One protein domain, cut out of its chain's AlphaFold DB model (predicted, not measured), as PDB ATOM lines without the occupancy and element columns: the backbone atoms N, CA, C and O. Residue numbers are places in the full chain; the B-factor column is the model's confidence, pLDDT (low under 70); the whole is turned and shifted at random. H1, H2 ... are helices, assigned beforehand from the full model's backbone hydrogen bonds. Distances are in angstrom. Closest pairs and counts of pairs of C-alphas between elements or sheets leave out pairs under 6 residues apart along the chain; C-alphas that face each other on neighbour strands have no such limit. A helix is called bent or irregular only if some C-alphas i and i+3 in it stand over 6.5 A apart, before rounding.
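This is residues 2 to 150 of the 151 residues of an uncharacterized protein of Lactobacillus manihotivorans DSM 13343 = JCM 12514 (UniProt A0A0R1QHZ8). Five helices form an up-and-down bundle with H3 in its middle: H2 is side by side with H3, while H1 lies on one side of H3 and H4 and H5 towards the other, H5 at a steeper tilt. H1 is by far the longest helix and its residues 2 to 10 stick out beyond the rest, while the short H6 turns across the end of H3. The printed part has 149 residues with six named helices, H1 to H6 in chain order, and no named strand; the class is all helix. The whole is compact, with a radius of gyration of the C-alphas of 16.8 A, yet elongated in outline, spanning 55 by 35 by 31 A.

H1 covers residues 2 to 36, from C-alpha 2 at (-16.957, -20.583, -0.466), and is 50.4 A long. H2, residues 43 to 67, measures 34.9 A; it is neither bent nor irregular, but only just: C-alphas 50 and 53 are 6.1 A apart. H3, residues 71 to 89, measures 28.7 A and is only just irregular, with C-alphas 84 and 87 6.9 A apart. H4, residues 95 to 112, measures 25.6 A, and H5, residues 120 to 138, 26.7 A. H6, residues 140 to 145, ends at C-alpha 145 at (-16.777, -12.747, -43.522).

H3 is the hub, touching the five other helices. It forms a helical hairpin with H2, opposite ways at a shallow tilt of 18 degrees; their closest C-alphas, of Gly 64 and Gly 73, are 4.4 A apart. H1 touches H3 with residues 14 to 26 alone, closest at the C-alphas of Val 18 and Pro 79, 6.5 A. H1 and H2, also a hairpin, only just touch, with 3 pairs of C-alphas within 8 A, the closest those of Asn 36 and Ile 45, 6.7 A. H3 and H4, another hairpin, only just touch too, with 3 such pairs, the closest those of Leu 84 and Leu 105, 6.7 A. H5 touches H3 at a steep tilt of 39 degrees, closest at the C-alphas of Phe 88 and Lys 137, 5.2 A. H6 is about perpendicular to H3, at 79 degrees, and touches it, the C-alphas of Phe 89 and Ser 140 being closest at 4.6 A. H4 and H5 are close but not clearly touching; H1 is apart from H4, H5 and H6. Every O i to N i+4 pair is within hydrogen-bond range in H1, H4, H5 and H6, against 19 of 21 in H2 and 9 of 15 in H3.

The C-alphas farthest apart, of Gln 2 and Gly 40, are 56.3 A apart. The printed part has no cut and no long link. Residues 145 to 150 stand free, as do 2 to 10. The mean pLDDT of the printed part is 83.2; residues 2, 40 to 41, 65, 68 to 72 and 147 to 150 are under 70.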
ATOM      1  N   GLN A   2     -17.384 -19.389   0.290       64.75
ATOM      2  CA  GLN A   2     -16.957 -20.583  -0.466       64.75
ATOM      3  C   GLN A   2     -17.919 -20.977  -1.609       64.75
ATOM      4  O   GLN A   2     -17.458 -21.238  -2.713       64.75
ATOM      5  N   ALA A   3     -19.238 -20.903  -1.382       70.19
ATOM      6  CA  ALA A   3     -20.259 -21.169  -2.406       70.19
ATOM      7  C   ALA A   3     -20.193 -20.206  -3.616       70.19
ATOM      8  O   ALA A   3     -20.311 -20.632  -4.762       70.19
ATOM      9  N   PHE A   4     -19.919 -18.919  -3.372       75.56
ATOM     10  CA  PHE A   4     -19.797 -17.905  -4.428       75.56
ATOM     11  C   PHE A   4     -18.624 -18.203  -5.373       75.56
ATOM     12  O   PHE A   4     -18.758 -18.100  -6.593       75.56
ATOM     13  N   TRP A   5     -17.482 -18.626  -4.823       71.12
ATOM     14  CA  TRP A   5     -16.306 -18.980  -5.618       71.12
ATOM     15  C   TRP A   5     -16.520 -20.250  -6.442       71.12
ATOM     16  O   TRP A   5     -16.111 -20.296  -7.599       71.12
ATOM     17  N   THR A   6     -17.203 -21.258  -5.891       75.06
ATOM     18  CA  THR A   6     -17.504 -22.498  -6.623       75.06
ATOM     19  C   THR A   6     -18.493 -22.279  -7.767       75.06
ATOM     20  O   THR A   6     -18.308 -22.835  -8.848       75.06
ATOM     21  N   GLU A   7     -19.508 -21.436  -7.570       78.19
ATOM     22  CA  GLU A   7     -20.471 -21.088  -8.622       78.19
ATOM     23  C   GLU A   7     -19.819 -20.248  -9.724       78.19
ATOM     24  O   GLU A   7     -19.960 -20.567 -10.906       78.19
ATOM     25  N   SER A   8     -19.026 -19.241  -9.343       80.25
ATOM     26  CA  SER A   8     -18.294 -18.388 -10.288       80.25
ATOM     27  C   SER A   8     -17.288 -19.190 -11.118       80.25
ATOM     28  O   SER A   8     -17.210 -19.022 -12.335       80.25
ATOM     29  N   ALA A   9     -16.555 -20.114 -10.486       83.19
ATOM     30  CA  ALA A   9     -15.626 -20.999 -11.183       83.19
ATOM     31  C   ALA A   9     -16.353 -21.943 -12.152       83.19
ATOM     32  O   ALA A   9     -15.921 -22.099 -13.294       83.19
ATOM     33  N   SER A  10     -17.481 -22.537 -11.740       79.19
ATOM     34  CA  SER A  10     -18.290 -23.387 -12.626       79.19
ATOM     35  C   SER A  10     -18.812 -22.605 -13.830       79.19
ATOM     36  O   SER A  10     -18.721 -23.087 -14.957       79.19
ATOM     37  N   TYR A  11     -19.309 -21.388 -13.615       80.69
ATOM     38  CA  TYR A  11     -19.786 -20.517 -14.686       80.69
ATOM     39  C   TYR A  11     -18.677 -20.170 -15.689       80.69
ATOM     40  O   TYR A  11     -18.864 -20.325 -16.896       80.69
ATOM     41  N   PHE A  12     -17.494 -19.787 -15.205       84.69
ATOM     42  CA  PHE A  12     -16.362 -19.458 -16.070       84.69
ATOM     43  C   PHE A  12     -15.883 -20.667 -16.886       84.69
ATOM     44  O   PHE A  12     -15.671 -20.562 -18.095       84.69
ATOM     45  N   MET A  13     -15.806 -21.846 -16.260       85.31
ATOM     46  CA  MET A  13     -15.476 -23.092 -16.958       85.31
ATOM     47  C   MET A  13     -16.493 -23.431 -18.051       85.31
ATOM     48  O   MET A  13     -16.105 -23.880 -19.126       85.31
ATOM     49  N   ARG A  14     -17.785 -23.181 -17.815       81.56
ATOM     50  CA  ARG A  14     -18.833 -23.373 -18.826       81.56
ATOM     51  C   ARG A  14     -18.640 -22.439 -20.021       81.56
ATOM     52  O   ARG A  14     -18.670 -22.911 -21.153       81.56
ATOM     53  N   ILE A  15     -18.375 -21.151 -19.790       82.56
ATOM     54  CA  ILE A  15     -18.090 -20.193 -20.873       82.56
ATOM     55  C   ILE A  15     -16.893 -20.655 -21.702       82.56
ATOM     56  O   ILE A  15     -16.969 -20.670 -22.931       82.56
ATOM     57  N   ILE A  16     -15.808 -21.068 -21.039       85.56
ATOM     58  CA  ILE A  16     -14.612 -21.584 -21.710       85.56
ATOM     59  C   ILE A  16     -14.987 -22.786 -22.578       85.56
ATOM     60  O   ILE A  16     -14.717 -22.781 -23.776       85.56
ATOM     61  N   LEU A  17     -15.649 -23.793 -22.005       84.81
ATOM     62  CA  LEU A  17     -16.012 -25.013 -22.725       84.81
ATOM     63  C   LEU A  17     -16.926 -24.734 -23.923       84.81
ATOM     64  O   LEU A  17     -16.665 -25.256 -25.004       84.81
ATOM     65  N   VAL A  18     -17.947 -23.888 -23.765       81.94
ATOM     66  CA  VAL A  18     -18.851 -23.498 -24.861       81.94
ATOM     67  C   VAL A  18     -18.089 -22.751 -25.946       81.94
ATOM     68  O   VAL A  18     -18.279 -23.041 -27.123       81.94
ATOM     69  N   THR A  19     -17.188 -21.841 -25.577       82.50
ATOM     70  CA  THR A  19     -16.377 -21.085 -26.541       82.50
ATOM     71  C   THR A  19     -15.458 -22.008 -27.335       82.50
ATOM     72  O   THR A  19     -15.494 -22.000 -28.564       82.50
ATOM     73  N   PHE A  20     -14.677 -22.856 -26.657       85.69
ATOM     74  CA  PHE A  20     -13.779 -23.810 -27.315       85.69
ATOM     75  C   PHE A  20     -14.542 -24.798 -28.198       85.69
ATOM     76  O   PHE A  20     -14.121 -25.068 -29.323       85.69
ATOM     77  N   PHE A  21     -15.680 -25.302 -27.714       85.69
ATOM     78  CA  PHE A  21     -16.556 -26.167 -28.493       85.69
ATOM     79  C   PHE A  21     -17.073 -25.455 -29.747       85.69
ATOM     80  O   PHE A  21     -16.967 -26.001 -30.839       85.69
ATOM     81  N   SER A  22     -17.576 -24.227 -29.609       83.00
ATOM     82  CA  SER A  22     -18.173 -23.462 -30.711       83.00
ATOM     83  C   SER A  22     -17.144 -23.106 -31.784       83.00
ATOM     84  O   SER A  22     -17.384 -23.322 -32.973       83.00
ATOM     85  N   VAL A  23     -15.959 -22.640 -31.372       84.44
ATOM     86  CA  VAL A  23     -14.843 -22.341 -32.284       84.44
ATOM     87  C   VAL A  23     -14.370 -23.612 -32.989       84.44
ATOM     88  O   VAL A  23     -14.277 -23.640 -34.216       84.44
ATOM     89  N   GLY A  24     -14.110 -24.685 -32.235       84.69
ATOM     90  CA  GLY A  24     -13.659 -25.956 -32.801       84.69
ATOM     91  C   GLY A  24     -14.675 -26.554 -33.773       84.69
ATOM     92  O   GLY A  24     -14.304 -27.008 -34.856       84.69
ATOM     93  N   TYR A  25     -15.961 -26.499 -33.421       86.25
ATOM     94  CA  TYR A  25     -17.041 -26.971 -34.274       86.25
ATOM     95  C   TYR A  25     -17.188 -26.134 -35.547       86.25
ATOM     96  O   TYR A  25     -17.310 -26.714 -36.621       86.25
ATOM     97  N   THR A  26     -17.097 -24.802 -35.464       85.62
ATOM     98  CA  THR A  26     -17.132 -23.925 -36.650       85.62
ATOM     99  C   THR A  26     -16.008 -24.249 -37.615       85.62
ATOM    100  O   THR A  26     -16.262 -24.458 -38.796       85.62
ATOM    101  N   LEU A  27     -14.774 -24.356 -37.116       85.00
ATOM    102  CA  LEU A  27     -13.612 -24.677 -37.947       85.00
ATOM    103  C   LEU A  27     -13.729 -26.074 -38.569       85.00
ATOM    104  O   LEU A  27     -13.406 -26.267 -39.743       85.00
ATOM    105  N   TYR A  28     -14.215 -27.054 -37.800       86.62
ATOM    106  CA  TYR A  28     -14.525 -28.385 -38.319       86.62
ATOM    107  C   TYR A  28     -15.565 -28.309 -39.442       86.62
ATOM    108  O   TYR A  28     -15.343 -28.864 -40.522       86.62
ATOM    109  N   TYR A  29     -16.673 -27.606 -39.205       85.81
ATOM    110  CA  TYR A  29     -17.787 -27.503 -40.137       85.81
ATOM    111  C   TYR A  29     -17.381 -26.776 -41.418       85.81
ATOM    112  O   TYR A  29     -17.652 -27.267 -42.511       85.81
ATOM    113  N   GLU A  30     -16.664 -25.661 -41.296       84.44
ATOM    114  CA  GLU A  30     -16.119 -24.894 -42.413       84.44
ATOM    115  C   GLU A  30     -15.174 -25.742 -43.264       84.44
ATOM    116  O   GLU A  30     -15.349 -25.840 -44.480       84.44
ATOM    117  N   ARG A  31     -14.198 -26.411 -42.638       85.00
ATOM    118  CA  ARG A  31     -13.245 -27.265 -43.356       85.00
ATOM    119  C   ARG A  31     -13.960 -28.405 -44.069       85.00
ATOM    120  O   ARG A  31     -13.643 -28.718 -45.216       85.00
ATOM    121  N   PHE A  32     -14.930 -29.029 -43.407       80.81
ATOM    122  CA  PHE A  32     -15.702 -30.111 -43.999       80.81
ATOM    123  C   PHE A  32     -16.566 -29.612 -45.166       80.81
ATOM    124  O   PHE A  32     -16.592 -30.248 -46.221       80.81
ATOM    125  N   TYR A  33     -17.224 -28.463 -45.011       82.31
ATOM    126  CA  TYR A  33     -18.027 -27.813 -46.045       82.31
ATOM    127  C   TYR A  33     -17.183 -27.441 -47.273       82.31
ATOM    128  O   TYR A  33     -17.525 -27.826 -48.394       82.31
ATOM    129  N   ASN A  34     -16.046 -26.773 -47.070       82.81
ATOM    130  CA  ASN A  34     -15.162 -26.334 -48.151       82.81
ATOM    131  C   ASN A  34     -14.576 -27.515 -48.935       82.81
ATOM    132  O   ASN A  34     -14.497 -27.458 -50.159       82.81
ATOM    133  N   ASN A  35     -14.230 -28.607 -48.251       81.69
ATOM    134  CA  ASN A  35     -13.614 -29.767 -48.895       81.69
ATOM    135  C   ASN A  35     -14.615 -30.680 -49.613       81.69
ATOM    136  O   ASN A  35     -14.230 -31.391 -50.537       81.69
ATOM    137  N   ASN A  36     -15.885 -30.699 -49.192       78.19
ATOM    138  CA  ASN A  36     -16.830 -31.725 -49.645       78.19
ATOM    139  C   ASN A  36     -18.109 -31.180 -50.289       78.19
ATOM    140  O   ASN A  36     -18.728 -31.872 -51.092       78.19
ATOM    141  N   VAL A  37     -18.540 -29.964 -49.957       75.50
ATOM    142  CA  VAL A  37     -19.805 -29.402 -50.454       75.50
ATOM    143  C   VAL A  37     -19.564 -28.522 -51.670       75.50
ATOM    144  O   VAL A  37     -20.224 -28.731 -52.691       75.50
ATOM    145  N   ILE A  38     -18.610 -27.588 -51.584       74.94
ATOM    146  CA  ILE A  38     -18.282 -26.648 -52.671       74.94
ATOM    147  C   ILE A  38     -17.831 -27.372 -53.950       74.94
ATOM    148  O   ILE A  38     -18.382 -27.062 -55.005       74.94
ATOM    149  N   PRO A  39     -16.928 -28.375 -53.908       74.69
ATOM    150  CA  PRO A  39     -16.443 -29.032 -55.124       74.69
ATOM    151  C   PRO A  39     -17.479 -29.948 -55.799       74.69
ATOM    152  O   PRO A  39     -17.146 -30.652 -56.745       74.69
ATOM    153  N   GLY A  40     -18.722 -29.999 -55.298       69.00
ATOM    154  CA  GLY A  40     -19.725 -30.968 -55.745       69.00
ATOM    155  C   GLY A  40     -19.455 -32.388 -55.236       69.00
ATOM    156  O   GLY A  40     -19.804 -33.354 -55.911       69.00
ATOM    157  N   GLY A  41     -18.823 -32.518 -54.063       63.53
ATOM    158  CA  GLY A  41     -18.394 -33.800 -53.503       63.53
ATOM    159  C   GLY A  41     -19.526 -34.809 -53.282       63.53
ATOM    160  O   GLY A  41     -20.720 -34.502 -53.351       63.53
ATOM    161  N   HIS A  42     -19.126 -36.060 -53.038       72.19
ATOM    162  CA  HIS A  42     -20.005 -37.230 -53.002       72.19
ATOM    163  C   HIS A  42     -21.263 -37.018 -52.141       72.19
ATOM    164  O   HIS A  42     -21.182 -36.600 -50.986       72.19
ATOM    165  N   ARG A  43     -22.438 -37.391 -52.675       70.31
ATOM    166  CA  ARG A  43     -23.750 -37.249 -52.002       70.31
ATOM    167  C   ARG A  43     -23.771 -37.815 -50.575       70.31
ATOM    168  O   ARG A  43     -24.394 -37.223 -49.703       70.31
ATOM    169  N   ALA A  44     -23.053 -38.912 -50.323       73.62
ATOM    170  CA  ALA A  44     -22.932 -39.517 -48.994       73.62
ATOM    171  C   ALA A  44     -22.300 -38.570 -47.954       73.62
ATOM    172  O   ALA A  44     -22.700 -38.554 -46.794       73.62
ATOM    173  N   ILE A  45     -21.355 -37.730 -48.376       76.31
ATOM    174  CA  ILE A  45     -20.655 -36.791 -47.498       76.31
ATOM    175  C   ILE A  45     -21.550 -35.588 -47.155       76.31
ATOM    176  O   ILE A  45     -21.547 -35.107 -46.022       76.31
ATOM    177  N   ARG A  46     -22.393 -35.148 -48.097       74.94
ATOM    178  CA  ARG A  46     -23.431 -34.132 -47.839       74.94
ATOM    179  C   ARG A  46     -24.481 -34.620 -46.839       74.94
ATOM    180  O   ARG A  46     -24.871 -33.875 -45.950       74.94
ATOM    181  N   ILE A  47     -24.876 -35.889 -46.936       76.69
ATOM    182  CA  ILE A  47     -25.767 -36.531 -45.960       76.69
ATOM    183  C   ILE A  47     -25.118 -36.534 -44.566       76.69
ATOM    184  O   ILE A  47     -25.772 -36.182 -43.584       76.69
ATOM    185  N   ALA A  48     -23.821 -36.840 -44.464       80.00
ATOM    186  CA  ALA A  48     -23.108 -36.812 -43.185       80.00
ATOM    187  C   ALA A  48     -23.116 -35.420 -42.521       80.00
ATOM    188  O   ALA A  48     -23.277 -35.337 -41.305       80.00
ATOM    189  N   LEU A  49     -23.040 -34.329 -43.295       77.50
ATOM    190  CA  LEU A  49     -23.152 -32.955 -42.774       77.50
ATOM    191  C   LEU A  49     -24.504 -32.624 -42.151       77.50
ATOM    192  O   LEU A  49     -24.597 -31.683 -41.366       77.50
ATOM    193  N   PHE A  50     -25.546 -33.364 -42.510       76.69
ATOM    194  CA  PHE A  50     -26.856 -33.218 -41.903       76.69
ATOM    195  C   PHE A  50     -26.989 -34.117 -40.669       76.69
ATOM    196  O   PHE A  50     -27.338 -33.648 -39.587       76.69
ATOM    197  N   PHE A  51     -26.662 -35.405 -40.806       82.19
ATOM    198  CA  PHE A  51     -26.931 -36.394 -39.761       82.19
ATOM    199  C   PHE A  51     -25.923 -36.392 -38.610       82.19
ATOM    200  O   PHE A  51     -26.323 -36.646 -37.478       82.19
ATOM    201  N   VAL A  52     -24.640 -36.104 -38.855       83.81
ATOM    202  CA  VAL A  52     -23.633 -36.095 -37.779       83.81
ATOM    203  C   VAL A  52     -23.916 -34.970 -36.779       83.81
ATOM    204  O   VAL A  52     -24.038 -35.278 -35.594       83.81
ATOM    205  N   PRO A  53     -24.118 -33.702 -37.195       84.12
ATOM    206  CA  PRO A  53     -24.529 -32.658 -36.262       84.12
ATOM    207  C   PRO A  53     -25.841 -32.993 -35.565       84.12
ATOM    208  O   PRO A  53     -25.917 -32.864 -34.351       84.12
ATOM    209  N   LEU A  54     -26.840 -33.496 -36.297       84.19
ATOM    210  CA  LEU A  54     -28.126 -33.884 -35.722       84.19
ATOM    211  C   LEU A  54     -27.974 -34.922 -34.602       84.19
ATOM    212  O   LEU A  54     -28.579 -34.774 -33.543       84.19
ATOM    213  N   LEU A  55     -27.140 -35.944 -34.806       86.50
ATOM    214  CA  LEU A  55     -26.857 -36.955 -33.790       86.50
ATOM    215  C   LEU A  55     -26.222 -36.331 -32.542       86.50
ATOM    216  O   LEU A  55     -26.653 -36.616 -31.425       86.50
ATOM    217  N   PHE A  56     -25.242 -35.441 -32.719       85.69
ATOM    218  CA  PHE A  56     -24.622 -34.717 -31.607       85.69
ATOM    219  C   PHE A  56     -25.623 -33.826 -30.870       85.69
ATOM    220  O   PHE A  56     -25.646 -33.833 -29.643       85.69
ATOM    221  N   VAL A  57     -26.491 -33.115 -31.592       86.56
ATOM    222  CA  VAL A  57     -27.570 -32.312 -31.002       86.56
ATOM    223  C   VAL A  57     -28.483 -33.198 -30.167       86.56
ATOM    224  O   VAL A  57     -28.780 -32.848 -29.030       86.56
ATOM    225  N   MET A  58     -28.910 -34.353 -30.686       84.44
ATOM    226  CA  MET A  58     -29.769 -35.270 -29.936       84.44
ATOM    227  C   MET A  58     -29.091 -35.756 -28.654       84.44
ATOM    228  O   MET A  58     -29.719 -35.735 -27.597       84.44
ATOM    229  N   ILE A  59     -27.813 -36.138 -28.720       85.69
ATOM    230  CA  ILE A  59     -27.050 -36.578 -27.544       85.69
ATOM    231  C   ILE A  59     -26.917 -35.444 -26.526       85.69
ATOM    232  O   ILE A  59     -27.168 -35.660 -25.344       85.69
ATOM    233  N   LEU A  60     -26.547 -34.240 -26.955       85.00
ATOM    234  CA  LEU A  60     -26.324 -33.114 -26.049       85.00
ATOM    235  C   LEU A  60     -27.633 -32.613 -25.445       85.00
ATOM    236  O   LEU A  60     -27.727 -32.444 -24.233       85.00
ATOM    237  N   HIS A  61     -28.663 -32.436 -26.266       83.62
ATOM    238  CA  HIS A  61     -29.945 -31.916 -25.820       83.62
ATOM    239  C   HIS A  61     -30.698 -32.937 -24.967       83.62
ATOM    240  O   HIS A  61     -31.037 -32.640 -23.830       83.62
ATOM    241  N   PHE A  62     -30.932 -34.156 -25.463       79.75
ATOM    242  CA  PHE A  62     -31.695 -35.155 -24.710       79.75
ATOM    243  C   PHE A  62     -30.852 -35.830 -23.630       79.75
ATOM    244  O   PHE A  62     -31.355 -36.065 -22.536       79.75
ATOM    245  N   GLY A  63     -29.567 -36.093 -23.875       76.62
ATOM    246  CA  GLY A  63     -28.666 -36.575 -22.828       76.62
ATOM    247  C   GLY A  63     -28.520 -35.545 -21.711       76.62
ATOM    248  O   GLY A  63     -28.673 -35.892 -20.544       76.62
ATOM    249  N   GLY A  64     -28.340 -34.266 -22.050       73.56
ATOM    250  CA  GLY A  64     -28.339 -33.179 -21.073       73.56
ATOM    251  C   GLY A  64     -29.657 -33.085 -20.306       73.56
ATOM    252  O   GLY A  64     -29.653 -33.084 -19.081       73.56
ATOM    253  N   LEU A  65     -30.793 -33.076 -21.003       69.75
ATOM    254  CA  LEU A  65     -32.107 -32.855 -20.395       69.75
ATOM    255  C   LEU A  65     -32.598 -34.040 -19.545       69.75
ATOM    256  O   LEU A  65     -33.186 -33.827 -18.485       69.75
ATOM    257  N   TYR A  66     -32.348 -35.283 -19.972       71.12
ATOM    258  CA  TYR A  66     -32.818 -36.477 -19.260       71.12
ATOM    259  C   TYR A  66     -31.828 -37.009 -18.222       71.12
ATOM    260  O   TYR A  66     -32.259 -37.551 -17.204       71.12
ATOM    261  N   VAL A  67     -30.519 -36.865 -18.452       73.06
ATOM    262  CA  VAL A  67     -29.490 -37.404 -17.547       73.06
ATOM    263  C   VAL A  67     -29.014 -36.345 -16.553       73.06
ATOM    264  O   VAL A  67     -28.714 -36.677 -15.407       73.06
ATOM    265  N   MET A  68     -28.982 -35.065 -16.941       69.56
ATOM    266  CA  MET A  68     -28.426 -33.988 -16.118       69.56
ATOM    267  C   MET A  68     -29.502 -32.994 -15.666       69.56
ATOM    268  O   MET A  68     -29.866 -32.049 -16.360       69.56
ATOM    269  N   ARG A  69     -30.010 -33.180 -14.442       66.75
ATOM    270  CA  ARG A  69     -31.019 -32.280 -13.858       66.75
ATOM    271  C   ARG A  69     -30.421 -30.917 -13.478       66.75
ATOM    272  O   ARG A  69     -29.267 -30.817 -13.064       66.75
ATOM    273  N   GLY A  70     -31.239 -29.866 -13.552       69.06
ATOM    274  CA  GLY A  70     -30.885 -28.520 -13.090       69.06
ATOM    275  C   GLY A  70     -29.991 -27.744 -14.063       69.06
ATOM    276  O   GLY A  70     -30.113 -27.867 -15.279       69.06
ATOM    277  N   THR A  71     -29.082 -26.920 -13.532       66.75
ATOM    278  CA  THR A  71     -28.251 -26.004 -14.339       66.75
ATOM    279  C   THR A  71     -27.287 -26.726 -15.278       66.75
ATOM    280  O   THR A  71     -26.820 -26.123 -16.242       66.75
ATOM    281  N   ALA A  72     -26.961 -27.992 -15.013       68.06
ATOM    282  CA  ALA A  72     -26.119 -28.802 -15.887       68.06
ATOM    283  C   ALA A  72     -26.827 -29.135 -17.210       68.06
ATOM    284  O   ALA A  72     -26.203 -29.026 -18.255       68.06
ATOM    285  N   GLY A  73     -28.129 -29.440 -17.200       71.00
ATOM    286  CA  GLY A  73     -28.887 -29.703 -18.431       71.00
ATOM    287  C   GLY A  73     -28.961 -28.484 -19.355       71.00
ATOM    288  O   GLY A  73     -28.764 -28.609 -20.561       71.00
ATOM    289  N   VAL A  74     -29.135 -27.287 -18.780       71.25
ATOM    290  CA  VAL A  74     -29.132 -26.012 -19.529       71.25
ATOM    291  C   VAL A  74     -27.786 -25.768 -20.213       71.25
ATOM    292  O   VAL A  74     -27.745 -25.291 -21.338       71.25
ATOM    293  N   PHE A  75     -26.675 -26.163 -19.588       77.50
ATOM    294  CA  PHE A  75     -25.358 -26.013 -20.207       77.50
ATOM    295  C   PHE A  75     -25.223 -26.782 -21.527       77.50
ATOM    296  O   PHE A  75     -24.583 -26.287 -22.444       77.50
ATOM    297  N   TYR A  76     -25.820 -27.971 -21.646       79.50
ATOM    298  CA  TYR A  76     -25.767 -28.757 -22.886       79.50
ATOM    299  C   TYR A  76     -26.813 -28.326 -23.918       79.50
ATOM    300  O   TYR A  76     -26.681 -28.654 -25.099       79.50
ATOM    301  N   HIS A  77     -27.817 -27.557 -23.494       80.06
ATOM    302  CA  HIS A  77     -28.818 -26.978 -24.380       80.06
ATOM    303  C   HIS A  77     -28.197 -25.966 -25.356       80.06
ATOM    304  O   HIS A  77     -28.460 -26.042 -26.556       80.06
ATOM    305  N   ASP A  78     -27.331 -25.069 -24.875       81.12
ATOM    306  CA  ASP A  78     -26.778 -23.987 -25.706       81.12
ATOM    307  C   ASP A  78     -25.849 -24.498 -26.830       81.12
ATOM    308  O   ASP A  78     -26.057 -24.120 -27.987       81.12
ATOM    309  N   PRO A  79     -24.898 -25.427 -26.582       84.75
ATOM    310  CA  PRO A  79     -24.131 -26.083 -27.640       84.75
ATOM    311  C   PRO A  79     -25.004 -26.847 -28.637       84.75
ATOM    312  O   PRO A  79     -24.710 -26.849 -29.832       84.75
ATOM    313  N   ALA A  80     -26.081 -27.492 -28.172       87.00
ATOM    314  CA  ALA A  80     -27.005 -28.205 -29.050       87.00
ATOM    315  C   ALA A  80     -27.744 -27.239 -29.990       87.00
ATOM    316  O   ALA A  80     -27.849 -27.498 -31.188       87.00
ATOM    317  N   LEU A  81     -28.199 -26.094 -29.477       85.56
ATOM    318  CA  LEU A  81     -28.808 -25.058 -30.305       85.56
ATOM    319  C   LEU A  81     -27.798 -24.477 -31.308       85.56
ATOM    320  O   LEU A  81     -28.120 -24.307 -32.483       85.56
ATOM    321  N   TYR A  82     -26.558 -24.244 -30.876       87.00
ATOM    322  CA  TYR A  82     -25.485 -23.766 -31.745       87.00
ATOM    323  C   TYR A  82     -25.212 -24.715 -32.922       87.00
ATOM    324  O   TYR A  82     -25.174 -24.291 -34.082       87.00
ATOM    325  N   LEU A  83     -25.100 -26.015 -32.640       89.31
ATOM    326  CA  LEU A  83     -24.953 -27.072 -33.643       89.31
ATOM    327  C   LEU A  83     -26.101 -27.074 -34.663       89.31
ATOM    328  O   LEU A  83     -25.861 -27.276 -35.851       89.31
ATOM    329  N   LEU A  84     -27.340 -26.835 -34.219       88.44
ATOM    330  CA  LEU A  84     -28.510 -26.781 -35.099       88.44
ATOM    331  C   LEU A  84     -28.527 -25.550 -36.011       88.44
ATOM    332  O   LEU A  84     -29.006 -25.640 -37.141       88.44
ATOM    333  N   ILE A  85     -28.033 -24.407 -35.531       89.44
ATOM    334  CA  ILE A  85     -28.071 -23.143 -36.278       89.44
ATOM    335  C   ILE A  85     -26.870 -23.014 -37.230       89.44
ATOM    336  O   ILE A  85     -26.996 -22.433 -38.307       89.44
ATOM    337  N   THR A  86     -25.718 -23.598 -36.890       88.12
ATOM    338  CA  THR A  86     -24.470 -23.487 -37.675       88.12
ATOM    339  C   THR A  86     -24.629 -23.775 -39.182       88.12
ATOM    340  O   THR A  86     -24.124 -22.994 -39.992       88.12
ATOM    341  N   PRO A  87     -25.368 -24.811 -39.628       87.50
ATOM    342  CA  PRO A  87     -25.562 -25.072 -41.056       87.50
ATOM    343  C   PRO A  87     -26.180 -23.907 -41.848       87.50
ATOM    344  O   PRO A  87     -25.923 -23.768 -43.047       87.50
ATOM    345  N   PHE A  88     -26.969 -23.041 -41.201       89.19
ATOM    346  CA  PHE A  88     -27.626 -21.911 -41.860       89.19
ATOM    347  C   PHE A  88     -26.655 -20.798 -42.276       89.19
ATOM    348  O   PHE A  88     -26.991 -20.019 -43.170       89.19
ATOM    349  N   PHE A  89     -25.443 -20.762 -41.716       87.62
ATOM    350  CA  PHE A  89     -24.397 -19.819 -42.124       87.62
ATOM    351  C   PHE A  89     -23.790 -20.149 -43.502       87.62
ATOM    352  O   PHE A  89     -23.160 -19.294 -44.129       87.62
ATOM    353  N   TYR A  90     -24.039 -21.346 -44.042       84.56
ATOM    354  CA  TYR A  90     -23.404 -21.814 -45.275       84.56
ATOM    355  C   TYR A  90     -24.391 -21.842 -46.468       84.56
ATOM    356  O   TYR A  90     -25.497 -22.392 -46.366       84.56
ATOM    357  N   PRO A  91     -24.044 -21.253 -47.632       78.88
ATOM    358  CA  PRO A  91     -24.997 -21.029 -48.725       78.88
ATOM    359  C   PRO A  91     -25.284 -22.244 -49.635       78.88
ATOM    360  O   PRO A  91     -26.322 -22.240 -50.290       78.88
ATOM    361  N   ALA A  92     -24.462 -23.303 -49.666       77.75
ATOM    362  CA  ALA A  92     -24.577 -24.386 -50.669       77.75
ATOM    363  C   ALA A  92     -25.519 -25.568 -50.324       77.75
ATOM    364  O   ALA A  92     -25.455 -26.624 -50.971       77.75
ATOM    365  N   PHE A  93     -26.396 -25.404 -49.329       81.38
ATOM    366  CA  PHE A  93     -27.457 -26.371 -49.027       81.38
ATOM    367  C   PHE A  93     -28.666 -26.187 -49.953       81.38
ATOM    368  O   PHE A  93     -29.147 -25.073 -50.162       81.38
ATOM    369  N   SER A  94     -29.174 -27.294 -50.487       84.12
ATOM    370  CA  SER A  94     -30.403 -27.355 -51.277       84.12
ATOM    371  C   SER A  94     -31.634 -26.986 -50.442       84.12
ATOM    372  O   SER A  94     -31.635 -27.080 -49.217       84.12
ATOM    373  N   LYS A  95     -32.734 -26.614 -51.110       87.31
ATOM    374  CA  LYS A  95     -34.007 -26.293 -50.436       87.31
ATOM    375  C   LYS A  95     -34.526 -27.446 -49.570       87.31
ATOM    376  O   LYS A  95     -35.116 -27.187 -48.529       87.31
ATOM    377  N   LEU A  96     -34.293 -28.694 -49.986       86.81
ATOM    378  CA  LEU A  96     -34.682 -29.878 -49.220       86.81
ATOM    379  C   LEU A  96     -33.843 -30.019 -47.944       86.81
ATOM    380  O   LEU A  96     -34.403 -30.249 -46.880       86.81
ATOM    381  N   GLU A  97     -32.523 -29.830 -48.036       85.75
ATOM    382  CA  GLU A  97     -31.626 -29.863 -46.872       85.75
ATOM    383  C   GLU A  97     -31.975 -28.746 -45.880       85.75
ATOM    384  O   GLU A  97     -32.111 -29.004 -44.687       85.75
ATOM    385  N   VAL A  98     -32.215 -27.527 -46.375       88.00
ATOM    386  CA  VAL A  98     -32.664 -26.397 -45.546       88.00
ATOM    387  C   VAL A  98     -34.030 -26.685 -44.913       88.00
ATOM    388  O   VAL A  98     -34.211 -26.454 -43.722       88.00
ATOM    389  N   GLY A  99     -34.982 -27.237 -45.672       90.94
ATOM    390  CA  GLY A  99     -36.286 -27.645 -45.142       90.94
ATOM    391  C   GLY A  99     -36.165 -28.702 -44.041       90.94
ATOM    392  O   GLY A  99     -36.823 -28.588 -43.011       90.94
ATOM    393  N   GLY A 100     -35.267 -29.676 -44.211       90.06
ATOM    394  CA  GLY A 100     -34.940 -30.667 -43.186       90.06
ATOM    395  C   GLY A 100     -34.340 -30.040 -41.924       90.06
ATOM    396  O   GLY A 100     -34.721 -30.415 -40.819       90.06
ATOM    397  N   GLN A 101     -33.455 -29.049 -42.069       89.44
ATOM    398  CA  GLN A 101     -32.870 -28.326 -40.931       89.44
ATOM    399  C   GLN A 101     -33.941 -27.542 -40.163       89.44
ATOM    400  O   GLN A 101     -33.997 -27.611 -38.937       89.44
ATOM    401  N   VAL A 102     -34.841 -26.851 -40.873       92.88
ATOM    402  CA  VAL A 102     -35.977 -26.132 -40.269       92.88
ATOM    403  C   VAL A 102     -36.938 -27.098 -39.574       92.88
ATOM    404  O   VAL A 102     -37.400 -26.809 -38.468       92.88
ATOM    405  N   PHE A 103     -37.218 -28.254 -40.183       93.12
ATOM    406  CA  PHE A 103     -38.045 -29.295 -39.574       93.12
ATOM    407  C   PHE A 103     -37.441 -29.787 -38.259       93.12
ATOM    408  O   PHE A 103     -38.128 -29.793 -37.241       93.12
ATOM    409  N   VAL A 104     -36.152 -30.135 -38.257       90.19
ATOM    410  CA  VAL A 104     -35.433 -30.552 -37.046       90.19
ATOM    411  C   VAL A 104     -35.491 -29.461 -35.979       90.19
ATOM    412  O   VAL A 104     -35.829 -29.746 -34.837       90.19
ATOM    413  N   LEU A 105     -35.191 -28.211 -36.334       91.88
ATOM    414  CA  LEU A 105     -35.190 -27.106 -35.378       91.88
ATOM    415  C   LEU A 105     -36.587 -26.875 -34.774       91.88
ATOM    416  O   LEU A 105     -36.720 -26.636 -33.576       91.88
ATOM    417  N   THR A 106     -37.635 -27.030 -35.583       94.38
ATOM    418  CA  THR A 106     -39.034 -26.980 -35.131       94.38
ATOM    419  C   THR A 106     -39.377 -28.141 -34.208       94.38
ATOM    420  O   THR A 106     -39.997 -27.940 -33.168       94.38
ATOM    421  N   TRP A 107     -38.945 -29.352 -34.557       92.12
ATOM    422  CA  TRP A 107     -39.123 -30.530 -33.719       92.12
ATOM    423  C   TRP A 107     -38.471 -30.342 -32.345       92.12
ATOM    424  O   TRP A 107     -39.114 -30.579 -31.324       92.12
ATOM    425  N   PHE A 108     -37.226 -29.856 -32.312       90.12
ATOM    426  CA  PHE A 108     -36.519 -29.542 -31.071       90.12
ATOM    427  C   PHE A 108     -37.247 -28.483 -30.249       90.12
ATOM    428  O   PHE A 108     -37.458 -28.692 -29.059       90.12
ATOM    429  N   TRP A 109     -37.712 -27.403 -30.880       91.94
ATOM    430  CA  TRP A 109     -38.489 -26.372 -30.197       91.94
ATOM    431  C   TRP A 109     -39.712 -26.947 -29.468       91.94
ATOM    432  O   TRP A 109     -39.915 -26.677 -28.280       91.94
ATOM    433  N   CYS A 110     -40.497 -27.775 -30.163       92.44
ATOM    434  CA  CYS A 110     -41.666 -28.440 -29.594       92.44
ATOM    435  C   CYS A 110     -41.286 -29.412 -28.468       92.44
ATOM    436  O   CYS A 110     -41.974 -29.464 -27.452       92.44
ATOM    437  N   ALA A 111     -40.182 -30.151 -28.620       87.88
ATOM    438  CA  ALA A 111     -39.689 -31.077 -27.603       87.88
ATOM    439  C   ALA A 111     -39.202 -30.363 -26.330       87.88
ATOM    440  O   ALA A 111     -39.323 -30.921 -25.241       87.88
ATOM    441  N   THR A 112     -38.687 -29.135 -26.448       86.69
ATOM    442  CA  THR A 112     -38.290 -28.297 -25.304       86.69
ATOM    443  C   THR A 112     -39.488 -27.637 -24.613       86.69
ATOM    444  O   THR A 112     -39.446 -27.408 -23.406       86.69
ATOM    445  N   HIS A 113     -40.579 -27.383 -25.343       89.62
ATOM    446  CA  HIS A 113     -41.786 -26.713 -24.837       89.62
ATOM    447  C   HIS A 113     -43.038 -27.615 -24.871       89.62
ATOM    448  O   HIS A 113     -44.096 -27.172 -25.324       89.62
ATOM    449  N   PRO A 114     -42.988 -28.877 -24.399       89.25
ATOM    450  CA  PRO A 114     -44.040 -29.855 -24.683       89.25
ATOM    451  C   PRO A 114     -45.390 -29.493 -24.047       89.25
ATOM    452  O   PRO A 114     -46.439 -29.849 -24.574       89.25
ATOM    453  N   ILE A 115     -45.374 -28.771 -22.922       94.06
ATOM    454  CA  ILE A 115     -46.583 -28.394 -22.170       94.06
ATOM    455  C   ILE A 115     -47.111 -27.023 -22.615       94.06
ATOM    456  O   ILE A 115     -48.308 -26.756 -22.536       94.06
ATOM    457  N   ASN A 116     -46.230 -26.137 -23.082       94.62
ATOM    458  CA  ASN A 116     -46.530 -24.727 -23.301       94.62
ATOM    459  C   ASN A 116     -46.216 -24.219 -24.712       94.62
ATOM    460  O   ASN A 116     -46.151 -23.010 -24.909       94.62
ATOM    461  N   VAL A 117     -46.078 -25.106 -25.701       95.50
ATOM    462  CA  VAL A 117     -45.754 -24.741 -27.093       95.50
ATOM    463  C   VAL A 117     -46.675 -23.657 -27.675       95.50
ATOM    464  O   VAL A 117     -46.232 -22.840 -28.475       95.50
ATOM    465  N   TRP A 118     -47.934 -23.605 -27.226       95.81
ATOM    466  CA  TRP A 118     -48.943 -22.640 -27.675       95.81
ATOM    467  C   TRP A 118     -49.071 -21.391 -26.796       95.81
ATOM    468  O   TRP A 118     -49.891 -20.523 -27.092       95.81
ATOM    469  N   GLN A 119     -48.299 -21.271 -25.710       97.69
ATOM    470  CA  GLN A 119     -48.298 -20.036 -24.928       97.69
ATOM    471  C   GLN A 119     -47.806 -18.877 -25.810       97.69
ATOM    472  O   GLN A 119     -46.792 -19.038 -26.492       97.69
ATOM    473  N   PRO A 120     -48.465 -17.701 -25.792       97.62
ATOM    474  CA  PRO A 120     -48.114 -16.596 -26.683       97.62
ATOM    475  C   PRO A 120     -46.634 -16.210 -26.629       97.62
ATOM    476  O   PRO A 120     -46.023 -15.973 -27.662       97.62
ATOM    477  N   THR A 121     -46.030 -16.213 -25.439       96.69
ATOM    478  CA  THR A 121     -44.603 -15.921 -25.243       96.69
ATOM    479  C   THR A 121     -43.693 -16.933 -25.940       96.69
ATOM    480  O   THR A 121     -42.716 -16.538 -26.573       96.69
ATOM    481  N   VAL A 122     -44.032 -18.223 -25.879       95.50
ATOM    482  CA  VAL A 122     -43.298 -19.304 -26.552       95.50
ATOM    483  C   VAL A 122     -43.460 -19.184 -28.067       95.50
ATOM    484  O   VAL A 122     -42.477 -19.213 -28.800       95.50
ATOM    485  N   VAL A 123     -44.678 -18.953 -28.558       97.38
ATOM    486  CA  VAL A 123     -44.923 -18.764 -29.996       97.38
ATOM    487  C   VAL A 123     -44.169 -17.544 -30.535       97.38
ATOM    488  O   VAL A 123     -43.525 -17.634 -31.579       97.38
ATOM    489  N   ILE A 124     -44.189 -16.417 -29.815       97.81
ATOM    490  CA  ILE A 124     -43.427 -15.217 -30.186       97.81
ATOM    491  C   ILE A 124     -41.928 -15.535 -30.231       97.81
ATOM    492  O   ILE A 124     -41.275 -15.200 -31.216       97.81
ATOM    493  N   GLY A 125     -41.391 -16.223 -29.218       95.62
ATOM    494  CA  GLY A 125     -39.987 -16.643 -29.194       95.62
ATOM    495  C   GLY A 125     -39.604 -17.500 -30.404       95.62
ATOM    496  O   GLY A 125     -38.581 -17.244 -31.039       95.62
ATOM    497  N   TYR A 126     -40.458 -18.451 -30.782       95.75
ATOM    498  CA  TYR A 126     -40.261 -19.281 -31.970       95.75
ATOM    499  C   TYR A 126     -40.243 -18.456 -33.262       95.75
ATOM    500  O   TYR A 126     -39.352 -18.624 -34.094       95.75
ATOM    501  N   VAL A 127     -41.204 -17.539 -33.426       97.50
ATOM    502  CA  VAL A 127     -41.284 -16.655 -34.601       97.50
ATOM    503  C   VAL A 127     -40.048 -15.764 -34.696       97.50
ATOM    504  O   VAL A 127     -39.472 -15.639 -35.776       97.50
ATOM    505  N   VAL A 128     -39.600 -15.188 -33.576       96.62
ATOM    506  CA  VAL A 128     -38.368 -14.387 -33.517       96.62
ATOM    507  C   VAL A 128     -37.158 -15.233 -33.913       96.62
ATOM    508  O   VAL A 128     -36.395 -14.823 -34.785       96.62
ATOM    509  N   MET A 129     -37.005 -16.431 -33.343       94.19
ATOM    510  CA  MET A 129     -35.910 -17.348 -33.674       94.19
ATOM    511  C   MET A 129     -35.903 -17.712 -35.167       94.19
ATOM    512  O   MET A 129     -34.860 -17.632 -35.817       94.19
ATOM    513  N   MET A 130     -37.058 -18.062 -35.738       95.69
ATOM    514  CA  MET A 130     -37.171 -18.378 -37.165       95.69
ATOM    515  C   MET A 130     -36.887 -17.167 -38.056       95.69
ATOM    516  O   MET A 130     -36.234 -17.305 -39.090       95.69
ATOM    517  N   GLY A 131     -37.313 -15.973 -37.636       96.06
ATOM    518  CA  GLY A 131     -36.968 -14.717 -38.297       96.06
ATOM    519  C   GLY A 131     -35.458 -14.477 -38.322       96.06
ATOM    520  O   GLY A 131     -34.901 -14.187 -39.381       96.06
ATOM    521  N   LEU A 132     -34.775 -14.677 -37.191       92.75
ATOM    522  CA  LEU A 132     -33.316 -14.563 -37.101       92.75
ATOM    523  C   LEU A 132     -32.604 -15.589 -37.989       92.75
ATOM    524  O   LEU A 132     -31.685 -15.221 -38.715       92.75
ATOM    525  N   ILE A 133     -33.056 -16.847 -38.010       92.75
ATOM    526  CA  ILE A 133     -32.500 -17.876 -38.904       92.75
ATOM    527  C   ILE A 133     -32.685 -17.488 -40.376       92.75
ATOM    528  O   ILE A 133     -31.761 -17.644 -41.175       92.75
ATOM    529  N   ALA A 134     -33.845 -16.944 -40.749       93.31
ATOM    530  CA  ALA A 134     -34.085 -16.468 -42.107       93.31
ATOM    531  C   ALA A 134     -33.142 -15.308 -42.482       93.31
ATOM    532  O   ALA A 134     -32.600 -15.293 -43.590       93.31
ATOM    533  N   VAL A 135     -32.897 -14.374 -41.555       92.56
ATOM    534  CA  VAL A 135     -31.920 -13.287 -41.732       92.56
ATOM    535  C   VAL A 135     -30.505 -13.849 -41.880       92.56
ATOM    536  O   VAL A 135     -29.825 -13.506 -42.847       92.56
ATOM    537  N   ILE A 136     -30.086 -14.767 -41.003       90.25
ATOM    538  CA  ILE A 136     -28.779 -15.437 -41.077       90.25
ATOM    539  C   ILE A 136     -28.611 -16.120 -42.429       90.25
ATOM    540  O   ILE A 136     -27.614 -15.899 -43.108       90.25
ATOM    541  N   LYS A 137     -29.603 -16.899 -42.869       89.88
ATOM    542  CA  LYS A 137     -29.524 -17.619 -44.141       89.88
ATOM    543  C   LYS A 137     -29.449 -16.672 -45.337       89.88
ATOM    544  O   LYS A 137     -28.736 -16.957 -46.297       89.88
ATOM    545  N   ARG A 138     -30.166 -15.545 -45.289       91.81
ATOM    546  CA  ARG A 138     -30.142 -14.523 -46.345       91.81
ATOM    547  C   ARG A 138     -28.804 -13.784 -46.408       91.81
ATOM    548  O   ARG A 138     -28.347 -13.463 -47.500       91.81
ATOM    549  N   HIS A 139     -28.184 -13.528 -45.258       90.31
ATOM    550  CA  HIS A 139     -26.953 -12.742 -45.129       90.31
ATOM    551  C   HIS A 139     -25.724 -13.595 -44.783       90.31
ATOM    552  O   HIS A 139     -24.713 -13.080 -44.312       90.31
ATOM    553  N   SER A 140     -25.793 -14.898 -45.053       86.38
ATOM    554  CA  SER A 140     -24.867 -15.893 -44.510       86.38
ATOM    555  C   SER A 140     -23.416 -15.639 -44.932       86.38
ATOM    556  O   SER A 140     -22.514 -15.642 -44.103       86.38
ATOM    557  N   HIS A 141     -23.200 -15.291 -46.204       82.06
ATOM    558  CA  HIS A 141     -21.883 -14.935 -46.735       82.06
ATOM    559  C   HIS A 141     -21.284 -13.698 -46.049       82.06
ATOM    560  O   HIS A 141     -20.100 -13.677 -45.728       82.06
ATOM    561  N   TRP A 142     -22.101 -12.669 -45.800       84.94
ATOM    562  CA  TRP A 142     -21.639 -11.459 -45.121       84.94
ATOM    563  C   TRP A 142     -21.289 -11.740 -43.657       84.94
ATOM    564  O   TRP A 142     -20.258 -11.262 -43.192       84.94
ATOM    565  N   LEU A 143     -22.098 -12.550 -42.964       82.62
ATOM    566  CA  LEU A 143     -21.880 -12.926 -41.565       82.62
ATOM    567  C   LEU A 143     -20.620 -13.771 -41.368       82.62
ATOM    568  O   LEU A 143     -19.888 -13.544 -40.414       82.62
ATOM    569  N   VAL A 144     -20.337 -14.710 -42.275       75.38
ATOM    570  CA  VAL A 144     -19.113 -15.526 -42.204       75.38
ATOM    571  C   VAL A 144     -17.861 -14.660 -42.395       75.38
ATOM    572  O   VAL A 144     -16.872 -14.854 -41.696       75.38
ATOM    573  N   ILE A 145     -17.905 -13.667 -43.289       78.31
ATOM    574  CA  ILE A 145     -16.777 -12.747 -43.522       78.31
ATOM    575  C   ILE A 145     -16.619 -11.745 -42.371       78.31
ATOM    576  O   ILE A 145     -15.504 -11.453 -41.946       78.31
ATOM    577  N   ASN A 146     -17.730 -11.218 -41.855       79.06
ATOM    578  CA  ASN A 146     -17.762 -10.191 -40.814       79.06
ATOM    579  C   ASN A 146     -18.187 -10.801 -39.480       79.06
ATOM    580  O   ASN A 146     -19.069 -10.272 -38.809       79.06
ATOM    581  N   TRP A 147     -17.578 -11.924 -39.102       61.22
ATOM    582  CA  TRP A 147     -17.988 -12.677 -37.913       61.22
ATOM    583  C   TRP A 147     -17.993 -11.809 -36.640       61.22
ATOM    584  O   TRP A 147     -18.884 -11.943 -35.810       61.22
ATOM    585  N   GLY A 148     -17.069 -10.842 -36.540       55.09
ATOM    586  CA  GLY A 148     -16.996  -9.874 -35.441       55.09
ATOM    587  C   GLY A 148     -18.107  -8.814 -35.411       55.09
ATOM    588  O   GLY A 148     -18.166  -8.049 -34.463       55.09
ATOM    589  N   ALA A 149     -18.979  -8.743 -36.420       53.59
ATOM    590  CA  ALA A 149     -20.204  -7.937 -36.375       53.59
ATOM    591  C   ALA A 149     -21.396  -8.710 -35.775       53.59
ATOM    592  O   ALA A 149     -22.447  -8.119 -35.532       53.59
ATOM    593  N   GLY A 150     -21.254 -10.029 -35.593       46.69
ATOM    594  CA  GLY A 150     -22.254 -10.915 -34.992       46.69
ATOM    595  C   GLY A 150     -21.911 -11.397 -33.577       46.69
ATOM    596  O   GLY A 150     -22.683 -12.179 -33.023       46.69
TER     597      GLY A 150